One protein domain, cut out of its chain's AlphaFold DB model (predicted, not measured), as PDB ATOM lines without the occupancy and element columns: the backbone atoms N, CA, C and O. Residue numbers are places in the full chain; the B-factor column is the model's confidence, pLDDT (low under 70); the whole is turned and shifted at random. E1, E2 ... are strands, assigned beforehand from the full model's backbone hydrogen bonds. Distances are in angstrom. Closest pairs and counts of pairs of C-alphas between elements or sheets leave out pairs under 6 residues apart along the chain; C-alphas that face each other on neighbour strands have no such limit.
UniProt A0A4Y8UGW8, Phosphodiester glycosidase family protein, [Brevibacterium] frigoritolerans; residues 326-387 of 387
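What this domain is: This is residues 326 to 387 of the 387 residues of the protein "Phosphodiester glycosidase family protein" of [Brevibacterium] frigoritolerans (UniProt A0A4Y8UGW8). The domain is one twisted sheet of four antiparallel strands, with the long hairpin of E2 and E3 in its middle and the short strands E1 and E4 at its two edges. Two long loops, in residues 330 to 342 and 374 to 384, arch over one face of the sheet and leave the other face bare, and residues 385 to 386 come back to pair beside E4. The printed part has 62 residues, with no named helix and four strands that follow each other along the chain in the sheet's own order, E1, E2, E3, E4. The class is all strand, though 25 of the 62 residues, under half, are in named elements. The whole is compact, with a radius of gyration of the C-alphas of 11.4 A, yet elongated in outline, spanning 35 by 19 by 17 A.

How they stand to each other: The inner strands E2, residues 343 to 351, and E3, residues 354 to 361, form an antiparallel hairpin at 167 degrees between their directions. The C-alphas of Val 345 and Ala 359 face each other at 4.4 A, and N 346 and O 358, at 2.8 A, are within hydrogen-bond range. Edge strand E1, residues 326 to 329, forms an antiparallel hairpin with E2 at 132 degrees, with N 327 and O 345 within hydrogen-bond range at 2.8 A. Edge strand E4, residues 370 to 373, forms an antiparallel hairpin with E3 at 168 degrees, with N 359 and O 370 within hydrogen-bond range at 2.8 A. E1 and E4 are apart. The four strands make a meander, each the antiparallel neighbour of the one before. Residues 370 to 371 of E4 also pair with residues 385 to 386, antiparallel. From edge to edge the strands' lines turn by 69 degrees, and the way across the sheet turns by 41 degrees.

Where its parts are: E2 is the longest strand by residues and measures 24.0 A from first to last C-alpha, beginning at C-alpha 343 (-44.974, 44.970, 36.010). E3 measures 23.6 A. E1 measures 10.6 A and begins at C-alpha 326 (-38.598, 52.778, 39.525). E4 measures 10.7 A and ends at C-alpha 373 (-52.212, 54.900, 46.797).

The domain as a whole: The two C-alphas farthest apart, those of Ala 352 and Ser 365, are 36.0 A from each other. The printed part has no cut and ends at Met 387, the chain's last residue. The link from E1 to E2, 13 residues, is long; that from E2 to E3 is tight, and that from E3 to E4 is short. The mean pLDDT of the printed part is 87.9, and residues 364 to 367 are under 70.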
ATOM      1  N   PHE A 326     -38.133  53.767  40.493       84.81
ATOM      2  CA  PHE A 326     -38.598  52.778  39.525       84.81
ATOM      3  C   PHE A 326     -38.246  51.357  39.998       84.81
ATOM      4  O   PHE A 326     -37.131  51.121  40.464       84.81
ATOM      5  N   TYR A 327     -39.181  50.413  39.873       86.81
ATOM      6  CA  TYR A 327     -39.071  49.025  40.344       86.81
ATOM      7  C   TYR A 327     -39.587  48.027  39.297       86.81
ATOM      8  O   TYR A 327     -40.391  48.396  38.443       86.81
ATOM      9  N   TRP A 328     -39.188  46.753  39.405       88.38
ATOM     10  CA  TRP A 328     -39.760  45.631  38.647       88.38
ATOM     11  C   TRP A 328     -40.327  44.580  39.601       88.38
ATOM     12  O   TRP A 328     -39.765  44.338  40.668       88.38
ATOM     13  N   CYS A 329     -41.416  43.923  39.215       88.56
ATOM     14  CA  CYS A 329     -41.927  42.749  39.918       88.56
ATOM     15  C   CYS A 329     -42.553  41.748  38.940       88.56
ATOM     16  O   CYS A 329     -43.099  42.123  37.897       88.56
ATOM     17  N   ALA A 330     -42.479  40.462  39.279       90.06
ATOM     18  CA  ALA A 330     -43.244  39.429  38.587       90.06
ATOM     19  C   ALA A 330     -44.736  39.535  38.947       90.06
ATOM     20  O   ALA A 330     -45.080  40.010  40.027       90.06
ATOM     21  N   GLY A 331     -45.629  39.016  38.100       88.06
ATOM     22  CA  GLY A 331     -47.062  38.950  38.425       88.06
ATOM     23  C   GLY A 331     -47.366  38.136  39.688       88.06
ATOM     24  O   GLY A 331     -48.364  38.364  40.361       88.06
ATOM     25  N   THR A 332     -46.479  37.209  40.049       91.69
ATOM     26  CA  THR A 332     -46.569  36.413  41.281       91.69
ATOM     27  C   THR A 332     -46.121  37.164  42.537       91.69
ATOM     28  O   THR A 332     -46.204  36.600  43.626       91.69
ATOM     29  N   ALA A 333     -45.612  38.394  42.420       92.44
ATOM     30  CA  ALA A 333     -45.257  39.202  43.579       92.44
ATOM     31  C   ALA A 333     -46.507  39.560  44.394       92.44
ATOM     32  O   ALA A 333     -47.586  39.814  43.847       92.44
ATOM     33  N   LEU A 334     -46.359  39.615  45.717       92.75
ATOM     34  CA  LEU A 334     -47.458  39.999  46.588       92.75
ATOM     35  C   LEU A 334     -47.874  41.441  46.277       92.75
ATOM     36  O   LEU A 334     -47.034  42.335  46.136       92.75
ATOM     37  N   ASN A 335     -49.185  41.645  46.175       93.62
ATOM     38  CA  ASN A 335     -49.808  42.928  45.861       93.62
ATOM     39  C   ASN A 335     -49.503  43.480  44.455       93.62
ATOM     40  O   ASN A 335     -49.761  44.658  44.197       93.62
ATOM     41  N   ALA A 336     -49.012  42.646  43.530       92.75
ATOM     42  CA  ALA A 336     -48.972  42.981  42.108       92.75
ATOM     43  C   ALA A 336     -50.392  43.251  41.555       92.75
ATOM     44  O   ALA A 336     -51.361  42.676  42.056       92.75
ATOM     45  N   PRO A 337     -50.550  44.093  40.512       92.75
ATOM     46  CA  PRO A 337     -51.870  44.391  39.953       92.75
ATOM     47  C   PRO A 337     -52.613  43.165  39.408       92.75
ATOM     48  O   PRO A 337     -53.836  43.092  39.506       92.75
ATOM     49  N   SER A 338     -51.888  42.197  38.843       89.00
ATOM     50  CA  SER A 338     -52.408  40.871  38.504       89.00
ATOM     51  C   SER A 338     -51.274  39.864  38.320       89.00
ATOM     52  O   SER A 338     -50.127  40.244  38.070       89.00
ATOM     53  N   THR A 339     -51.617  38.576  38.365       88.06
ATOM     54  CA  THR A 339     -50.677  37.466  38.148       88.06
ATOM     55  C   THR A 339     -50.328  37.213  36.684       88.06
ATOM     56  O   THR A 339     -49.380  36.486  36.403       88.06
ATOM     57  N   ALA A 340     -51.065  37.817  35.748       83.88
ATOM     58  CA  ALA A 340     -50.935  37.547  34.318       83.88
ATOM     59  C   ALA A 340     -49.731  38.242  33.659       83.88
ATOM     60  O   ALA A 340     -49.275  37.798  32.611       83.88
ATOM     61  N   ASN A 341     -49.218  39.324  34.253       82.88
ATOM     62  CA  ASN A 341     -48.142  40.133  33.679       82.88
ATOM     63  C   ASN A 341     -47.041  40.388  34.706       82.88
ATOM     64  O   ASN A 341     -47.308  40.478  35.901       82.88
ATOM     65  N   SER A 342     -45.810  40.580  34.231       88.56
ATOM     66  CA  SER A 342     -44.798  41.299  35.012       88.56
ATOM     67  C   SER A 342     -45.026  42.800  34.874       88.56
ATOM     68  O   SER A 342     -45.507  43.268  33.837       88.56
ATOM     69  N   TRP A 343     -44.674  43.549  35.912       90.00
ATOM     70  CA  TRP A 343     -44.974  44.970  36.010       90.00
ATOM     71  C   TRP A 343     -43.709  45.746  36.308       90.00
ATOM     72  O   TRP A 343     -42.945  45.376  37.205       90.00
ATOM     73  N   GLY A 344     -43.520  46.851  35.599       90.94
ATOM     74  CA  GLY A 344     -42.685  47.907  36.138       90.94
ATOM     75  C   GLY A 344     -43.550  48.871  36.945       90.94
ATOM     76  O   GLY A 344     -44.730  49.069  36.645       90.94
ATOM     77  N   VAL A 345     -42.982  49.421  38.015       91.12
ATOM     78  CA  VAL A 345     -43.706  50.216  39.008       91.12
ATOM     79  C   VAL A 345     -42.938  51.494  39.306       91.12
ATOM     80  O   VAL A 345     -41.803  51.455  39.776       91.12
ATOM     81  N   LEU A 346     -43.581  52.632  39.074       92.06
ATOM     82  CA  LEU A 346     -43.165  53.922  39.609       92.06
ATOM     83  C   LEU A 346     -43.780  54.088  40.993       92.06
ATOM     84  O   LEU A 346     -45.001  54.029  41.137       92.06
ATOM     85  N   HIS A 347     -42.947  54.306  42.002       90.75
ATOM     86  CA  HIS A 347     -43.384  54.589  43.361       90.75
ATOM     87  C   HIS A 347     -42.967  56.006  43.750       90.75
ATOM     88  O   HIS A 347     -41.791  56.358  43.652       90.75
ATOM     89  N   PHE A 348     -43.924  56.800  44.217       90.62
ATOM     90  CA  PHE A 348     -43.717  58.158  44.703       90.62
ATOM     91  C   PHE A 348     -44.130  58.226  46.170       90.62
ATOM     92  O   PHE A 348     -45.318  58.171  46.481       90.62
ATOM     93  N   GLN A 349     -43.156  58.369  47.062       86.38
ATOM     94  CA  GLN A 349     -43.364  58.626  48.481       86.38
ATOM     95  C   GLN A 349     -43.409  60.143  48.704       86.38
ATOM     96  O   GLN A 349     -42.402  60.825  48.506       86.38
ATOM     97  N   SER A 350     -44.559  60.684  49.107       83.56
ATOM     98  CA  SER A 350     -44.734  62.121  49.384       83.56
ATOM     99  C   SER A 350     -44.687  62.474  50.875       83.56
ATOM    100  O   SER A 350     -44.589  63.647  51.225       83.56
ATOM    101  N   GLY A 351     -44.722  61.480  51.766       77.50
ATOM    102  CA  GLY A 351     -44.584  61.660  53.214       77.50
ATOM    103  C   GLY A 351     -44.506  60.321  53.944       77.50
ATOM    104  O   GLY A 351     -44.607  59.276  53.313       77.50
ATOM    105  N   ALA A 352     -44.358  60.318  55.271       81.19
ATOM    106  CA  ALA A 352     -44.160  59.086  56.054       81.19
ATOM    107  C   ALA A 352     -45.304  58.049  55.933       81.19
ATOM    108  O   ALA A 352     -45.071  56.861  56.126       81.19
ATOM    109  N   ALA A 353     -46.517  58.489  55.580       86.12
ATOM    110  CA  ALA A 353     -47.711  57.652  55.405       86.12
ATOM    111  C   ALA A 353     -48.328  57.743  53.992       86.12
ATOM    112  O   ALA A 353     -49.350  57.115  53.712       86.12
ATOM    113  N   SER A 354     -47.727  58.533  53.100       90.00
ATOM    114  CA  SER A 354     -48.339  58.935  51.832       90.00
ATOM    115  C   SER A 354     -47.493  58.468  50.660       90.00
ATOM    116  O   SER A 354     -46.380  58.961  50.464       90.00
ATOM    117  N   ALA A 355     -48.040  57.549  49.868       92.81
ATOM    118  CA  ALA A 355     -47.391  57.054  48.668       92.81
ATOM    119  C   ALA A 355     -48.378  56.777  47.526       92.81
ATOM    120  O   ALA A 355     -49.546  56.448  47.740       92.81
ATOM    121  N   LEU A 356     -47.872  56.897  46.301       94.00
ATOM    122  CA  LEU A 356     -48.552  56.589  45.047       94.00
ATOM    123  C   LEU A 356     -47.743  55.538  44.291       94.00
ATOM    124  O   LEU A 356     -46.523  55.657  44.184       94.00
ATOM    125  N   GLN A 357     -48.420  54.545  43.723       95.44
ATOM    126  CA  GLN A 357     -47.818  53.607  42.786       95.44
ATOM    127  C   GLN A 357     -48.547  53.635  41.446       95.44
ATOM    128  O   GLN A 357     -49.778  53.605  41.402       95.44
ATOM    129  N   ILE A 358     -47.765  53.661  40.368       94.81
ATOM    130  CA  ILE A 358     -48.225  53.541  38.983       94.81
ATOM    131  C   ILE A 358     -47.514  52.338  38.374       94.81
ATOM    132  O   ILE A 358     -46.286  52.316  38.317       94.81
ATOM    133  N   ALA A 359     -48.272  51.338  37.940       92.50
ATOM    134  CA  ALA A 359     -47.751  50.111  37.360       92.50
ATOM    135  C   ALA A 359     -48.083  50.030  35.868       92.50
ATOM    136  O   ALA A 359     -49.227  50.243  35.465       92.50
ATOM    137  N   PHE A 360     -47.091  49.690  35.052       90.56
ATOM    138  CA  PHE A 360     -47.230  49.485  33.611       90.56
ATOM    139  C   PHE A 360     -46.896  48.024  33.278       90.56
ATOM    140  O   PHE A 360     -45.909  47.482  33.794       90.56
ATOM    141  N   PRO A 361     -47.724  47.355  32.458       90.19
ATOM    142  CA  PRO A 361     -47.486  45.968  32.095       90.19
ATOM    143  C   PRO A 361     -46.261  45.875  31.181       90.19
ATOM    144  O   PRO A 361     -46.084  46.682  30.273       90.19
ATOM    145  N   TYR A 362     -45.421  44.862  31.393       80.19
ATOM    146  CA  TYR A 362     -44.270  44.592  30.521       80.19
ATOM    147  C   TYR A 362     -44.689  44.203  29.089       80.19
ATOM    148  O   TYR A 362     -43.921  44.361  28.144       80.19
ATOM    149  N   HIS A 363     -45.910  43.693  28.913       75.06
ATOM    150  CA  HIS A 363     -46.384  43.162  27.642       75.06
ATOM    151  C   HIS A 363     -47.287  44.170  26.911       75.06
ATOM    152  O   HIS A 363     -48.352  44.538  27.398       75.06
ATOM    153  N   GLY A 364     -46.879  44.599  25.712       58.84
ATOM    154  CA  GLY A 364     -47.503  45.711  24.973       58.84
ATOM    155  C   GLY A 364     -48.898  45.457  24.383       58.84
ATOM    156  O   GLY A 364     -49.430  46.326  23.702       58.84
ATOM    157  N   SER A 365     -49.488  44.280  24.607       67.38
ATOM    158  CA  SER A 365     -50.829  43.913  24.116       67.38
ATOM    159  C   SER A 365     -51.777  43.420  25.214       67.38
ATOM    160  O   SER A 365     -52.930  43.101  24.925       67.38
ATOM    161  N   THR A 366     -51.328  43.367  26.475       66.12
ATOM    162  CA  THR A 366     -52.117  42.847  27.601       66.12
ATOM    163  C   THR A 366     -51.928  43.686  28.864       66.12
ATOM    164  O   THR A 366     -50.840  43.750  29.426       66.12
ATOM    165  N   GLY A 367     -53.029  44.250  29.371       68.88
ATOM    166  CA  GLY A 367     -53.077  45.024  30.617       68.88
ATOM    167  C   GLY A 367     -53.169  46.537  30.398       68.88
ATOM    168  O   GLY A 367     -52.622  47.073  29.439       68.88
ATOM    169  N   SER A 368     -53.872  47.221  31.303       86.12
ATOM    170  CA  SER A 368     -53.911  48.687  31.379       86.12
ATOM    171  C   SER A 368     -52.838  49.197  32.339       86.12
ATOM    172  O   SER A 368     -52.359  48.450  33.195       86.12
ATOM    173  N   ILE A 369     -52.484  50.479  32.236       90.44
ATOM    174  CA  ILE A 369     -51.730  51.155  33.298       90.44
ATOM    175  C   ILE A 369     -52.603  51.156  34.553       90.44
ATOM    176  O   ILE A 369     -53.784  51.495  34.492       90.44
ATOM    177  N   MET A 370     -52.029  50.758  35.684       93.38
ATOM    178  CA  MET A 370     -52.737  50.633  36.954       93.38
ATOM    179  C   MET A 370     -52.205  51.649  37.960       93.38
ATOM    180  O   MET A 370     -51.004  51.907  38.013       93.38
ATOM    181  N   LEU A 371     -53.079  52.190  38.803       96.12
ATOM    182  CA  LEU A 371     -52.723  53.112  39.878       96.12
ATOM    183  C   LEU A 371     -53.314  52.661  41.216       96.12
ATOM    184  O   LEU A 371     -54.437  52.152  41.278       96.12
ATOM    185  N   ARG A 372     -52.566  52.890  42.298       96.06
ATOM    186  CA  ARG A 372     -53.055  52.813  43.683       96.06
ATOM    187  C   ARG A 372     -52.295  53.769  44.598       96.06
ATOM    188  O   ARG A 372     -51.200  54.212  44.264       96.06
ATOM    189  N   ARG A 373     -52.844  54.050  45.777       94.50
ATOM    190  CA  ARG A 373     -52.212  54.900  46.797       94.50
ATOM    191  C   ARG A 373     -52.391  54.335  48.200       94.50
ATOM    192  O   ARG A 373     -53.271  53.499  48.409       94.50
ATOM    193  N   THR A 374     -51.612  54.827  49.153       93.81
ATOM    194  CA  THR A 374     -51.861  54.571  50.575       93.81
ATOM    195  C   THR A 374     -53.113  55.304  51.065       93.81
ATOM    196  O   THR A 374     -53.523  56.323  50.495       93.81
ATOM    197  N   VAL A 375     -53.756  54.760  52.102       90.75
ATOM    198  CA  VAL A 375     -54.970  55.334  52.709       90.75
ATOM    199  C   VAL A 375     -54.640  56.052  54.015       90.75
ATOM    200  O   VAL A 375     -54.820  57.265  54.102       90.75
ATOM    201  N   THR A 376     -54.162  55.312  55.017       84.56
ATOM    202  CA  THR A 376     -53.847  55.817  56.366       84.56
ATOM    203  C   THR A 376     -52.360  55.745  56.695       84.56
ATOM    204  O   THR A 376     -51.863  56.561  57.466       84.56
ATOM    205  N   ASP A 377     -51.653  54.776  56.115       86.31
ATOM    206  CA  ASP A 377     -50.259  54.443  56.400       86.31
ATOM    207  C   ASP A 377     -49.645  53.641  55.239       86.31
ATOM    208  O   ASP A 377     -50.313  53.321  54.254       86.31
ATOM    209  N   MET A 378     -48.366  53.282  55.372       86.25
ATOM    210  CA  MET A 378     -47.626  52.497  54.376       86.25
ATOM    211  C   MET A 378     -48.031  51.019  54.282       86.25
ATOM    212  O   MET A 378     -47.570  50.324  53.377       86.25
ATOM    213  N   SER A 379     -48.889  50.535  55.180       86.06
ATOM    214  CA  SER A 379     -49.385  49.153  55.195       86.06
ATOM    215  C   SER A 379     -50.778  48.994  54.580       86.06
ATOM    216  O   SER A 379     -51.171  47.880  54.248       86.06
ATOM    217  N   THR A 380     -51.508  50.094  54.378       91.19
ATOM    218  CA  THR A 380     -52.886  50.077  53.875       91.19
ATOM    219  C   THR A 380     -52.985  50.769  52.519       91.19
ATOM    220  O   THR A 380     -52.937  51.998  52.423       91.19
ATOM    221  N   TRP A 381     -53.194  49.979  51.464       95.12
ATOM    222  CA  TRP A 381     -53.270  50.449  50.080       95.12
ATOM    223  C   TRP A 381     -54.684  50.343  49.507       95.12
ATOM    224  O   TRP A 381     -55.423  49.397  49.781       95.12
ATOM    225  N   THR A 382     -55.068  51.292  48.653       96.44
ATOM    226  CA  THR A 382     -56.270  51.138  47.826       96.44
ATOM    227  C   THR A 382     -56.094  49.978  46.847       96.44
ATOM    228  O   THR A 382     -54.982  49.706  46.394       96.44
ATOM    229  N   ALA A 383     -57.201  49.360  46.426       94.75
ATOM    230  CA  ALA A 383     -57.175  48.438  45.294       94.75
ATOM    231  C   ALA A 383     -56.585  49.114  44.044       94.75
ATOM    232  O   ALA A 383     -56.785  50.317  43.829       94.75
ATOM    233  N   TRP A 384     -55.886  48.333  43.221       94.94
ATOM    234  CA  TRP A 384     -55.421  48.771  41.910       94.94
ATOM    235  C   TRP A 384     -56.603  49.149  41.019       94.94
ATOM    236  O   TRP A 384     -57.600  48.430  40.950       94.94
ATOM    237  N   ARG A 385     -56.485  50.278  40.320       92.94
ATOM    238  CA  ARG A 385     -57.481  50.754  39.355       92.94
ATOM    239  C   ARG A 385     -56.809  51.033  38.026       92.94
ATOM    240  O   ARG A 385     -55.709  51.575  38.019       92.94
ATOM    241  N   ALA A 386     -57.465  50.664  36.930       90.62
ATOM    242  CA  ALA A 386     -57.014  51.071  35.607       90.62
ATOM    243  C   ALA A 386     -57.094  52.599  35.491       90.62
ATOM    244  O   ALA A 386     -58.065  53.195  35.970       90.62
ATOM    245  N   MET A 387     -56.055  53.202  34.914       80.06
ATOM    246  CA  MET A 387     -56.085  54.589  34.449       80.06
ATOM    247  C   MET A 387     -56.928  54.736  33.190       80.06
ATOM    248  O   MET A 387     -56.902  53.801  32.353       80.06
TER     249      MET A 387